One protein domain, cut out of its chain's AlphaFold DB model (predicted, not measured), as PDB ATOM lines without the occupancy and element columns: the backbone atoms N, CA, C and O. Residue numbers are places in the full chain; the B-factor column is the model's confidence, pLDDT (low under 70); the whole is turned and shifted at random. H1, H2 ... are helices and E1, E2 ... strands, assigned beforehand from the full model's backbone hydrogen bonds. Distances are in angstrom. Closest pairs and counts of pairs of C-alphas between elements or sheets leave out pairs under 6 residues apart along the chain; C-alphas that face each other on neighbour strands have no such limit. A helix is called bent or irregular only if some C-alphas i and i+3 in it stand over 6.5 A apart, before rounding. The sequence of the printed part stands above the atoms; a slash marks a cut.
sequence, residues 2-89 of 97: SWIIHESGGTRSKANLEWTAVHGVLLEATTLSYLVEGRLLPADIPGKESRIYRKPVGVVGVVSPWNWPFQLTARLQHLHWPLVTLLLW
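Overview. This is residues 2 to 89 of the 97 residues of the protein "Aldehyde dehydrogenase (NAD+)" of Nitrosomonas communis (UniProt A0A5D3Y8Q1). The model is a long rod, with a small three-stranded sheet of E1, E2 and E3 toward one end and the helices H2 and H3 side by side along the other part, where short H1 lies crosswise near the start of H2. From the sheet, residues 55 to 68 run back as a long link with no named element to the start of H3, and the hairpin of E1 and E2 reaches the sheet end's tip through its link at Pro 46. The printed part has 88 residues, with three named helices and three named strands in the order H1, H2, E1, E2, H3, E3; the sheet's order is E1, E2, E3, antiparallel throughout, and the class is mixed, helices and strands. The whole is extended, with a radius of gyration of the C-alphas of 19.6 A and spans of 66 by 21 by 14 A.

Along the chain. In the sheet, E2 is residues 50 to 54, 13.5 A long, E1 is residues 39 to 41, 6.2 A, and E3 is residues 85 to 87, 6.2 A, with C-alpha 87 at (247.459, -44.722, 73.348). The longest helix, H2, is residues 12 to 35 and measures 35.6 A, from C-alpha 12 at (257.261, -62.049, 27.791) to C-alpha 35 at (241.010, -46.690, 55.524). It is only just irregular: C-alphas 30 and 33 are 6.6 A apart. H3 is residues 69 to 79, 16.3 A, and H1 is residues 2 to 8, 10.2 A, beginning at C-alpha 2 at (261.319, -55.069, 27.139).

Arrangement. E2 is the inner strand, and its pairing is staggered: residues 50 to 52 pair with E1 and residues 52 to 54 with E3. E1 and E2 form a hairpin, antiparallel at 155 degrees, with N 41 and O 50 2.8 A apart and N 52 and O 39 2.8 A apart. E2 and E3 are antiparallel at 147 degrees, with N 86 and O 53 within hydrogen-bond range at 3.5 A. H1, H2 and H3 are not on the sheet. H2 touches H3 with its residues 18 to 29 alone, at a shallow tilt of 22 degrees, the same way; their closest C-alphas, of Val 22 and Gln 71, are 5.3 A apart. H1 and H2 only just touch, with 3 pairs of C-alphas within 8 A, the closest those of Ile 5 and Ala 15 at 6.2 A; they are about perpendicular, at 88 degrees. H1 and H3 are only just apart, at 8.3 A. Each O i to N i+4 pair of H1 is within hydrogen-bond range, against 15 of 20 in H2 and 4 of 7 in H3.

Size, cuts and confidence. The two C-alphas farthest apart are those of His 6 and Pro 46, 66.2 A. The printed part has no cut, and the link from E2 to H3 is long. The mean pLDDT of the printed part is 73.8; residues 43, 48, 69 and 75 to 89 are under 70, and E3 has a mean of 37.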
ATOM      1  N   SER A   2     260.025 -54.549  27.630       81.06
ATOM      2  CA  SER A   2     261.319 -55.069  27.139       81.06
ATOM      3  C   SER A   2     262.421 -55.041  28.203       81.06
ATOM      4  O   SER A   2     263.210 -55.973  28.286       81.06
ATOM      5  N   TRP A   3     262.423 -54.015  29.056       85.69
ATOM      6  CA  TRP A   3     263.424 -53.842  30.108       85.69
ATOM      7  C   TRP A   3     263.415 -54.970  31.157       85.69
ATOM      8  O   TRP A   3     264.436 -55.617  31.344       85.69
ATOM      9  N   ILE A   4     262.258 -55.307  31.746       81.12
ATOM     10  CA  ILE A   4     262.154 -56.389  32.751       81.12
ATOM     11  C   ILE A   4     262.488 -57.771  32.162       81.12
ATOM     12  O   ILE A   4     263.012 -58.638  32.854       81.12
ATOM     13  N   ILE A   5     262.201 -57.983  30.873       84.50
ATOM     14  CA  ILE A   5     262.566 -59.206  30.144       84.50
ATOM     15  C   ILE A   5     264.088 -59.292  30.010       84.50
ATOM     16  O   ILE A   5     264.663 -60.345  30.269       84.50
ATOM     17  N   HIS A   6     264.726 -58.182  29.637       85.38
ATOM     18  CA  HIS A   6     266.173 -58.102  29.475       85.38
ATOM     19  C   HIS A   6     266.918 -58.263  30.806       85.38
ATOM     20  O   HIS A   6     267.906 -58.982  30.867       85.38
ATOM     21  N   GLU A   7     266.418 -57.644  31.875       82.19
ATOM     22  CA  GLU A   7     267.061 -57.649  33.190       82.19
ATOM     23  C   GLU A   7     266.835 -58.955  33.969       82.19
ATOM     24  O   GLU A   7     267.760 -59.481  34.578       82.19
ATOM     25  N   SER A   8     265.621 -59.519  33.932       77.00
ATOM     26  CA  SER A   8     265.292 -60.742  34.688       77.00
ATOM     27  C   SER A   8     265.513 -62.045  33.912       77.00
ATOM     28  O   SER A   8     265.294 -63.125  34.464       77.00
ATOM     29  N   GLY A   9     265.867 -61.964  32.622       82.31
ATOM     30  CA  GLY A   9     266.032 -63.121  31.732       82.31
ATOM     31  C   GLY A   9     264.750 -63.942  31.502       82.31
ATOM     32  O   GLY A   9     264.816 -65.084  31.055       82.31
ATOM     33  N   GLY A  10     263.577 -63.401  31.851       81.06
ATOM     34  CA  GLY A  10     262.293 -64.105  31.808       81.06
ATOM     35  C   GLY A  10     261.569 -64.028  30.460       81.06
ATOM     36  O   GLY A  10     261.897 -63.233  29.587       81.06
ATOM     37  N   THR A  11     260.509 -64.825  30.291       87.69
ATOM     38  CA  THR A  11     259.661 -64.765  29.088       87.69
ATOM     39  C   THR A  11     258.737 -63.544  29.096       87.69
ATOM     40  O   THR A  11     258.387 -63.002  30.148       87.69
ATOM     41  N   ARG A  12     258.248 -63.139  27.915       87.88
ATOM     42  CA  ARG A  12     257.261 -62.049  27.791       87.88
ATOM     43  C   ARG A  12     255.987 -62.313  28.602       87.88
ATOM     44  O   ARG A  12     255.435 -61.382  29.181       87.88
ATOM     45  N   SER A  13     255.551 -63.569  28.684       88.44
ATOM     46  CA  SER A  13     254.387 -63.965  29.483       88.44
ATOM     47  C   SER A  13     254.621 -63.756  30.982       88.44
ATOM     48  O   SER A  13     253.755 -63.193  31.647       88.44
ATOM     49  N   LYS A  14     255.806 -64.120  31.503       85.31
ATOM     50  CA  LYS A  14     256.192 -63.843  32.899       85.31
ATOM     51  C   LYS A  14     256.187 -62.338  33.177       85.31
ATOM     52  O   LYS A  14     255.562 -61.896  34.133       85.31
ATOM     53  N   ALA A  15     256.827 -61.559  32.307       85.56
ATOM     54  CA  ALA A  15     256.910 -60.105  32.437       85.56
ATOM     55  C   ALA A  15     255.530 -59.427  32.455       85.56
ATOM     56  O   ALA A  15     255.296 -58.515  33.244       85.56
ATOM     57  N   ASN A  16     254.604 -59.885  31.610       89.31
ATOM     58  CA  ASN A  16     253.231 -59.384  31.606       89.31
ATOM     59  C   ASN A  16     252.482 -59.742  32.894       89.31
ATOM     60  O   ASN A  16     251.753 -58.906  33.418       89.31
ATOM     61  N   LEU A  17     252.657 -60.961  33.410       88.31
ATOM     62  CA  LEU A  17     252.015 -61.381  34.654       88.31
ATOM     63  C   LEU A  17     252.528 -60.571  35.849       88.31
ATOM     64  O   LEU A  17     251.734 -60.119  36.669       88.31
ATOM     65  N   GLU A  18     253.839 -60.341  35.909       87.00
ATOM     66  CA  GLU A  18     254.470 -59.510  36.933       87.00
ATOM     67  C   GLU A  18     253.963 -58.062  36.877       87.00
ATOM     68  O   GLU A  18     253.552 -57.519  37.898       87.00
ATOM     69  N   TRP A  19     253.885 -57.464  35.685       87.06
ATOM     70  CA  TRP A  19     253.336 -56.118  35.504       87.06
ATOM     71  C   TRP A  19     251.876 -55.999  35.958       87.06
ATOM     72  O   TRP A  19     251.533 -55.096  36.721       87.06
ATOM     73  N   THR A  20     251.012 -56.907  35.505       89.19
ATOM     74  CA  THR A  20     249.578 -56.859  35.824       89.19
ATOM     75  C   THR A  20     249.336 -57.016  37.322       89.19
ATOM     76  O   THR A  20     248.513 -56.302  37.893       89.19
ATOM     77  N   ALA A  21     250.074 -57.916  37.973       86.69
ATOM     78  CA  ALA A  21     249.952 -58.131  39.407       86.69
ATOM     79  C   ALA A  21     250.427 -56.905  40.215       86.69
ATOM     80  O   ALA A  21     249.760 -56.515  41.173       86.69
ATOM     81  N   VAL A  22     251.508 -56.243  39.789       86.38
ATOM     82  CA  VAL A  22     252.014 -55.007  40.415       86.38
ATOM     83  C   VAL A  22     251.016 -53.867  40.267       86.38
ATOM     84  O   VAL A  22     250.730 -53.164  41.232       86.38
ATOM     85  N   HIS A  23     250.455 -53.707  39.070       89.00
ATOM     86  CA  HIS A  23     249.467 -52.674  38.785       89.00
ATOM     87  C   HIS A  23     248.218 -52.820  39.668       89.00
ATOM     88  O   HIS A  23     247.748 -51.834  40.231       89.00
ATOM     89  N   GLY A  24     247.715 -54.046  39.847       87.62
ATOM     90  CA  GLY A  24     246.581 -54.313  40.738       87.62
ATOM     91  C   GLY A  24     246.868 -53.942  42.196       87.62
ATOM     92  O   GLY A  24     246.067 -53.249  42.817       87.62
ATOM     93  N   VAL A  25     248.038 -54.330  42.714       85.12
ATOM     94  CA  VAL A  25     248.451 -54.006  44.091       85.12
ATOM     95  C   VAL A  25     248.599 -52.498  44.293       85.12
ATOM     96  O   VAL A  25     248.162 -51.972  45.312       85.12
ATOM     97  N   LEU A  26     249.180 -51.784  43.325       83.88
ATOM     98  CA  LEU A  26     249.325 -50.328  43.396       83.88
ATOM     99  C   LEU A  26     247.971 -49.621  43.423       83.88
ATOM    100  O   LEU A  26     247.785 -48.705  44.219       83.88
ATOM    101  N   LEU A  27     247.021 -50.057  42.590       88.75
ATOM    102  CA  LEU A  27     245.669 -49.502  42.592       88.75
ATOM    103  C   LEU A  27     244.991 -49.694  43.949       88.75
ATOM    104  O   LEU A  27     244.450 -48.736  44.497       88.75
ATOM    105  N   GLU A  28     245.073 -50.890  44.530       83.81
ATOM    106  CA  GLU A  28     244.539 -51.147  45.868       83.81
ATOM    107  C   GLU A  28     245.223 -50.265  46.923       83.81
ATOM    108  O   GLU A  28     244.548 -49.619  47.728       83.81
ATOM    109  N   ALA A  29     246.554 -50.152  46.868       81.12
ATOM    110  CA  ALA A  29     247.343 -49.363  47.809       81.12
ATOM    111  C   ALA A  29     246.943 -47.880  47.842       81.12
ATOM    112  O   ALA A  29     247.002 -47.262  48.909       81.12
ATOM    113  N   THR A  30     246.465 -47.311  46.725       83.56
ATOM    114  CA  THR A  30     245.961 -45.925  46.706       83.56
ATOM    115  C   THR A  30     244.777 -45.709  47.654       83.56
ATOM    116  O   THR A  30     244.627 -44.626  48.218       83.56
ATOM    117  N   THR A  31     243.966 -46.744  47.887       82.75
ATOM    118  CA  THR A  31     242.777 -46.664  48.746       82.75
ATOM    119  C   THR A  31     243.101 -46.839  50.229       82.75
ATOM    120  O   THR A  31     242.416 -46.274  51.080       82.75
ATOM    121  N   LEU A  32     244.185 -47.554  50.560       79.56
ATOM    122  CA  LEU A  32     244.526 -47.930  51.938       79.56
ATOM    123  C   LEU A  32     244.767 -46.724  52.854       79.56
ATOM    124  O   LEU A  32     244.471 -46.785  54.046       79.56
ATOM    125  N   SER A  33     245.242 -45.606  52.298       74.19
ATOM    126  CA  SER A  33     245.462 -44.364  53.054       74.19
ATOM    127  C   SER A  33     244.163 -43.759  53.601       74.19
ATOM    128  O   SER A  33     244.186 -43.077  54.621       74.19
ATOM    129  N   TYR A  34     243.026 -44.031  52.956       79.62
ATOM    130  CA  TYR A  34     241.710 -43.552  53.389       79.62
ATOM    131  C   TYR A  34     241.040 -44.478  54.407       79.62
ATOM    132  O   TYR A  34     240.105 -44.064  55.081       79.62
ATOM    133  N   LEU A  35     241.534 -45.710  54.564       79.38
ATOM    134  CA  LEU A  35     241.010 -46.690  55.524       79.38
ATOM    135  C   LEU A  35     241.624 -46.529  56.928       79.38
ATOM    136  O   LEU A  35     241.426 -47.359  57.820       79.38
ATOM    137  N   VAL A  36     242.408 -45.470  57.140       74.38
ATOM    138  CA  VAL A  36     243.038 -45.162  58.424       74.38
ATOM    139  C   VAL A  36     242.038 -44.496  59.355       74.38
ATOM    140  O   VAL A  36     241.896 -43.277  59.375       74.38
ATOM    141  N   GLU A  37     241.386 -45.295  60.190       73.50
ATOM    142  CA  GLU A  37     240.467 -44.769  61.199       73.50
ATOM    143  C   GLU A  37     241.141 -44.638  62.571       73.50
ATOM    144  O   GLU A  37     241.797 -45.566  63.064       73.50
ATOM    145  N   GLY A  38     240.950 -43.486  63.214       70.25
ATOM    146  CA  GLY A  38     241.051 -43.368  64.667       70.25
ATOM    147  C   GLY A  38     239.743 -43.834  65.305       70.25
ATOM    148  O   GLY A  38     238.679 -43.668  64.714       70.25
ATOM    149  N   ARG A  39     239.795 -44.432  66.499       72.06
ATOM    150  CA  ARG A  39     238.581 -44.869  67.210       72.06
ATOM    151  C   ARG A  39     238.476 -44.218  68.579       72.06
ATOM    152  O   ARG A  39     239.460 -44.185  69.316       72.06
ATOM    153  N   LEU A  40     237.276 -43.748  68.916       75.75
ATOM    154  CA  LEU A  40     236.890 -43.483  70.298       75.75
ATOM    155  C   LEU A  40     236.519 -44.809  70.949       75.75
ATOM    156  O   LEU A  40     235.681 -45.542  70.426       75.75
ATOM    157  N   LEU A  41     237.131 -45.109  72.083       78.62
ATOM    158  CA  LEU A  41     236.712 -46.208  72.931       78.62
ATOM    159  C   LEU A  41     235.816 -45.674  74.055       78.62
ATOM    160  O   LEU A  41     236.100 -44.596  74.591       78.62
ATOM    161  N   PRO A  42     234.767 -46.422  74.439       73.44
ATOM    162  CA  PRO A  42     234.009 -46.112  75.642       73.44
ATOM    163  C   PRO A  42     234.960 -46.119  76.844       73.44
ATOM    164  O   PRO A  42     235.822 -46.992  76.962       73.44
ATOM    165  N   ALA A  43     234.845 -45.110  77.702       69.62
ATOM    166  CA  ALA A  43     235.649 -45.003  78.910       69.62
ATOM    167  C   ALA A  43     234.821 -45.420  80.126       69.62
ATOM    168  O   ALA A  43     233.707 -44.937  80.308       69.62
ATOM    169  N   ASP A  44     235.405 -46.243  80.995       73.00
ATOM    170  CA  ASP A  44     234.766 -46.688  82.243       73.00
ATOM    171  C   ASP A  44     234.678 -45.586  83.316       73.00
ATOM    172  O   ASP A  44     234.050 -45.771  84.355       73.00
ATOM    173  N   ILE A  45     235.319 -44.432  83.091       74.62
ATOM    174  CA  ILE A  45     235.388 -43.326  84.053       74.62
ATOM    175  C   ILE A  45     234.575 -42.138  83.516       74.62
ATOM    176  O   ILE A  45     234.881 -41.658  82.419       74.62
ATOM    177  N   PRO A  46     233.597 -41.613  84.281       72.50
ATOM    178  CA  PRO A  46     232.836 -40.427  83.897       72.50
ATOM    179  C   PRO A  46     233.756 -39.241  83.581       72.50
ATOM    180  O   PRO A  46     234.647 -38.912  84.362       72.50
ATOM    181  N   GLY A  47     233.553 -38.607  82.425       73.00
ATOM    182  CA  GLY A  47     234.342 -37.450  81.978       73.00
ATOM    183  C   GLY A  47     235.703 -37.783  81.356       73.00
ATOM    184  O   GLY A  47     236.428 -36.869  80.967       73.00
ATOM    185  N   LYS A  48     236.064 -39.066  81.228       68.81
ATOM    186  CA  LYS A  48     237.281 -39.500  80.532       68.81
ATOM    187  C   LYS A  48     236.937 -39.945  79.117       68.81
ATOM    188  O   LYS A  48     235.935 -40.606  78.893       68.81
ATOM    189  N   GLU A  49     237.799 -39.623  78.164       75.81
ATOM    190  CA  GLU A  49     237.662 -40.062  76.779       75.81
ATOM    191  C   GLU A  49     238.905 -40.860  76.383       75.81
ATOM    192  O   GLU A  49     240.033 -40.457  76.674       75.81
ATOM    193  N   SER A  50     238.708 -42.018  75.755       72.56
ATOM    194  CA  SER A  50     239.797 -42.868  75.276       72.56
ATOM    195  C   SER A  50     239.845 -42.789  73.757       72.56
ATOM    196  O   SER A  50     238.899 -43.182  73.079       72.56
ATOM    197  N   ARG A  51     240.933 -42.243  73.208       80.00
ATOM    198  CA  ARG A  51     241.104 -42.051  71.763       80.00
ATOM    199  C   ARG A  51     242.301 -42.845  71.261       80.00
ATOM    200  O   ARG A  51     243.411 -42.701  71.772       80.00
ATOM    201  N   ILE A  52     242.083 -43.660  70.233       77.94
ATOM    202  CA  ILE A  52     243.137 -44.366  69.508       77.94
ATOM    203  C   ILE A  52     243.472 -43.582  68.249       77.94
ATOM    204  O   ILE A  52     242.617 -43.386  67.384       77.94
ATOM    205  N   TYR A  53     244.745 -43.219  68.123       78.94
ATOM    206  CA  TYR A  53     245.294 -42.598  66.927       78.94
ATOM    207  C   TYR A  53     246.280 -43.547  66.250       78.94
ATOM    208  O   TYR A  53     247.163 -44.112  66.899       78.94
ATOM    209  N   ARG A  54     246.154 -43.685  64.929       76.44
ATOM    210  CA  ARG A  54     247.164 -44.327  64.084       76.44
ATOM    211  C   ARG A  54     248.071 -43.249  63.513       76.44
ATOM    212  O   ARG A  54     247.588 -42.242  63.002       76.44
ATOM    213  N   LYS A  55     249.381 -43.447  63.632       77.88
ATOM    214  CA  LYS A  55     250.402 -42.535  63.106       77.88
ATOM    215  C   LYS A  55     251.368 -43.310  62.208       77.88
ATOM    216  O   LYS A  55     251.577 -44.499  62.456       77.88
ATOM    217  N   PRO A  56     251.946 -42.666  61.179       78.12
ATOM    218  CA  PRO A  56     252.964 -43.303  60.354       78.12
ATOM    219  C   PRO A  56     254.175 -43.688  61.212       78.12
ATOM    220  O   PRO A  56     254.588 -42.929  62.087       78.12
ATOM    221  N   VAL A  57     254.747 -44.865  60.943       81.38
ATOM    222  CA  VAL A  57     255.901 -45.398  61.690       81.38
ATOM    223  C   VAL A  57     257.221 -44.701  61.343       81.38
ATOM    224  O   VAL A  57     258.201 -44.850  62.065       81.38
ATOM    225  N   GLY A  58     257.248 -43.932  60.250       83.62
ATOM    226  CA  GLY A  58     258.439 -43.280  59.710       83.62
ATOM    227  C   GLY A  58     258.779 -43.800  58.314       83.62
ATOM    228  O   GLY A  58     257.890 -44.180  57.554       83.62
ATOM    229  N   VAL A  59     260.069 -43.800  57.975       83.69
ATOM    230  CA  VAL A  59     260.577 -44.286  56.684       83.69
ATOM    231  C   VAL A  59     260.827 -45.790  56.762       83.69
ATOM    232  O   VAL A  59     261.531 -46.255  57.655       83.69
ATOM    233  N   VAL A  60     260.287 -46.544  55.802       80.19
ATOM    234  CA  VAL A  60     260.508 -47.990  55.672       80.19
ATOM    235  C   VAL A  60     261.290 -48.259  54.387       80.19
ATOM    236  O   VAL A  60     260.823 -47.937  53.295       80.19
ATOM    237  N   GLY A  61     262.486 -48.837  54.512       79.69
ATOM    238  CA  GLY A  61     263.297 -49.292  53.381       79.69
ATOM    239  C   GLY A  61     262.991 -50.746  53.026       79.69
ATOM    240  O   GLY A  61     262.859 -51.586  53.914       79.69
ATOM    241  N   VAL A  62     262.894 -51.050  51.731       77.88
ATOM    242  CA  VAL A  62     262.588 -52.393  51.223       77.88
ATOM    243  C   VAL A  62     263.626 -52.802  50.182       77.88
ATOM    244  O   VAL A  62     263.901 -52.045  49.257       77.88
ATOM    245  N   VAL A  63     264.160 -54.019  50.315       79.62
ATOM    246  CA  VAL A  63     265.039 -54.659  49.322       79.62
ATOM    247  C   VAL A  63     264.351 -55.927  48.833       79.62
ATOM    248  O   VAL A  63     264.057 -56.817  49.632       79.62
ATOM    249  N   SER A  64     264.056 -56.003  47.534       73.19
ATOM    250  CA  SER A  64     263.352 -57.144  46.949       73.19
ATOM    251  C   SER A  64     264.307 -58.220  46.410       73.19
ATOM    252  O   SER A  64     265.429 -57.912  46.001       73.19
ATOM    253  N   PRO A  65     263.883 -59.499  46.391       74.44
ATOM    254  CA  PRO A  65     264.644 -60.575  45.762       74.44
ATOM    255  C   PRO A  65     264.579 -60.511  44.228       74.44
ATOM    256  O   PRO A  65     263.607 -60.039  43.642       74.44
ATOM    257  N   TRP A  66     265.587 -61.082  43.570       73.88
ATOM    258  CA  TRP A  66     265.808 -61.004  42.117       73.88
ATOM    259  C   TRP A  66     264.851 -61.843  41.251       73.88
ATOM    260  O   TRP A  66     264.821 -61.689  40.032       73.88
ATOM    261  N   ASN A  67     264.069 -62.753  41.835       75.31
ATOM    262  CA  ASN A  67     263.228 -63.683  41.074       75.31
ATOM    263  C   ASN A  67     261.916 -63.044  40.565       75.31
ATOM    264  O   ASN A  67     261.480 -63.343  39.447       75.31
ATOM    265  N   TRP A  68     261.317 -62.162  41.372       71.81
ATOM    266  CA  TRP A  68     260.086 -61.403  41.094       71.81
ATOM    267  C   TRP A  68     260.216 -59.959  41.611       71.81
ATOM    268  O   TRP A  68     259.507 -59.558  42.547       71.81
ATOM    269  N   PRO A  69     261.175 -59.198  41.061       66.62
ATOM    270  CA  PRO A  69     261.647 -57.953  41.652       66.62
ATOM    271  C   PRO A  69     260.551 -56.890  41.788       66.62
ATOM    272  O   PRO A  69     260.517 -56.176  42.794       66.62
ATOM    273  N   PHE A  70     259.610 -56.800  40.844       73.00
ATOM    274  CA  PHE A  70     258.535 -55.811  40.923       73.00
ATOM    275  C   PHE A  70     257.406 -56.275  41.840       73.00
ATOM    276  O   PHE A  70     256.962 -55.521  42.708       73.00
ATOM    277  N   GLN A  71     256.957 -57.524  41.693       76.69
ATOM    278  CA  GLN A  71     255.817 -58.024  42.466       76.69
ATOM    279  C   GLN A  71     256.108 -58.066  43.969       76.69
ATOM    280  O   GLN A  71     255.226 -57.777  44.779       76.69
ATOM    281  N   LEU A  72     257.328 -58.440  44.358       72.19
ATOM    282  CA  LEU A  72     257.701 -58.551  45.769       72.19
ATOM    283  C   LEU A  72     257.881 -57.177  46.420       72.19
ATOM    284  O   LEU A  72     257.455 -56.993  47.559       72.19
ATOM    285  N   THR A  73     258.402 -56.196  45.679       73.44
ATOM    286  CA  THR A  73     258.442 -54.794  46.125       73.44
ATOM    287  C   THR A  73     257.034 -54.246  46.353       73.44
ATOM    288  O   THR A  73     256.753 -53.685  47.411       73.44
ATOM    289  N   ALA A  74     256.125 -54.452  45.394       74.25
ATOM    290  CA  ALA A  74     254.756 -53.947  45.479       74.25
ATOM    291  C   ALA A  74     253.976 -54.573  46.649       74.25
ATOM    292  O   ALA A  74     253.290 -53.875  47.390       74.25
ATOM    293  N   ARG A  75     254.120 -55.885  46.882       64.19
ATOM    294  CA  ARG A  75     253.404 -56.588  47.964       64.19
ATOM    295  C   ARG A  75     253.789 -56.131  49.372       64.19
ATOM    296  O   ARG A  75     252.955 -56.204  50.270       64.19
ATOM    297  N   LEU A  76     255.007 -55.641  49.591       57.78
ATOM    298  CA  LEU A  76     255.428 -55.165  50.915       57.78
ATOM    299  C   LEU A  76     254.735 -53.853  51.327       57.78
ATOM    300  O   LEU A  76     254.601 -53.576  52.520       57.78
ATOM    301  N   GLN A  77     254.197 -53.089  50.370       56.03
ATOM    302  CA  GLN A  77     253.322 -51.952  50.676       56.03
ATOM    303  C   GLN A  77     251.994 -52.403  51.299       56.03
ATOM    304  O   GLN A  77     251.487 -51.733  52.191       56.03
ATOM    305  N   HIS A  78     251.476 -53.565  50.895       54.25
ATOM    306  CA  HIS A  78     250.220 -54.116  51.407       54.25
ATOM    307  C   HIS A  78     250.365 -54.734  52.815       54.25
ATOM    308  O   HIS A  78     249.411 -54.730  53.585       54.25
ATOM    309  N   LEU A  79     251.554 -55.234  53.192       50.84
ATOM    310  CA  LEU A  79     251.731 -56.021  54.426       50.84
ATOM    311  C   LEU A  79     252.038 -55.199  55.700       50.84
ATOM    312  O   LEU A  79     251.925 -55.735  56.798       50.84
ATOM    313  N   HIS A  80     252.439 -53.925  55.608       50.88
ATOM    314  CA  HIS A  80     253.011 -53.204  56.768       50.88
ATOM    315  C   HIS A  80     252.073 -52.207  57.474       50.88
ATOM    316  O   HIS A  80     252.482 -51.540  58.428       50.88
ATOM    317  N   TRP A  81     250.813 -52.106  57.058       45.75
ATOM    318  CA  TRP A  81     249.838 -51.208  57.671       45.75
ATOM    319  C   TRP A  81     248.790 -52.037  58.432       45.75
ATOM    320  O   TRP A  81     248.043 -52.731  57.744       45.75
ATOM    321  N   PRO A  82     248.675 -52.038  59.789       49.03
ATOM    322  CA  PRO A  82     249.158 -51.078  60.804       49.03
ATOM    323  C   PRO A  82     249.726 -51.723  62.110       49.03
ATOM    324  O   PRO A  82     248.999 -52.409  62.826       49.03
ATOM    325  N   LEU A  83     250.969 -51.429  62.527       38.50
ATOM    326  CA  LEU A  83     251.513 -51.941  63.811       38.50
ATOM    327  C   LEU A  83     251.928 -50.903  64.863       38.50
ATOM    328  O   LEU A  83     252.627 -51.247  65.811       38.50
ATOM    329  N   VAL A  84     251.444 -49.660  64.806       40.12
ATOM    330  CA  VAL A  84     251.644 -48.729  65.934       40.12
ATOM    331  C   VAL A  84     250.324 -48.103  66.375       40.12
ATOM    332  O   VAL A  84     249.811 -47.162  65.771       40.12
ATOM    333  N   THR A  85     249.784 -48.646  67.467       36.62
ATOM    334  CA  THR A  85     248.727 -48.033  68.278       36.62
ATOM    335  C   THR A  85     249.398 -47.095  69.279       36.62
ATOM    336  O   THR A  85     250.062 -47.562  70.200       36.62
ATOM    337  N   LEU A  86     249.230 -45.777  69.125       34.69
ATOM    338  CA  LEU A  86     249.601 -44.824  70.172       34.69
ATOM    339  C   LEU A  86     248.372 -44.575  71.058       34.69
ATOM    340  O   LEU A  86     247.409 -43.937  70.631       34.69
ATOM    341  N   LEU A  87     248.406 -45.080  72.291       39.09
ATOM    342  CA  LEU A  87     247.459 -44.722  73.348       39.09
ATOM    343  C   LEU A  87     247.891 -43.363  73.915       39.09
ATOM    344  O   LEU A  87     248.784 -43.278  74.755       39.09
ATOM    345  N   LEU A  88     247.299 -42.280  73.412       38.09
ATOM    346  CA  LEU A  88     247.462 -40.955  74.010       38.09
ATOM    347  C   LEU A  88     246.509 -40.848  75.205       38.09
ATOM    348  O   LEU A  88     245.316 -40.605  75.047       38.09
ATOM    349  N   TRP A  89     247.044 -41.047  76.408       37.09
ATOM    350  CA  TRP A  89     246.376 -40.666  77.648       37.09
ATOM    351  C   TRP A  89     246.586 -39.166  77.866       37.09
ATOM    352  O   TRP A  89     247.683 -38.736  78.214       37.09
TER     353      TRP A  89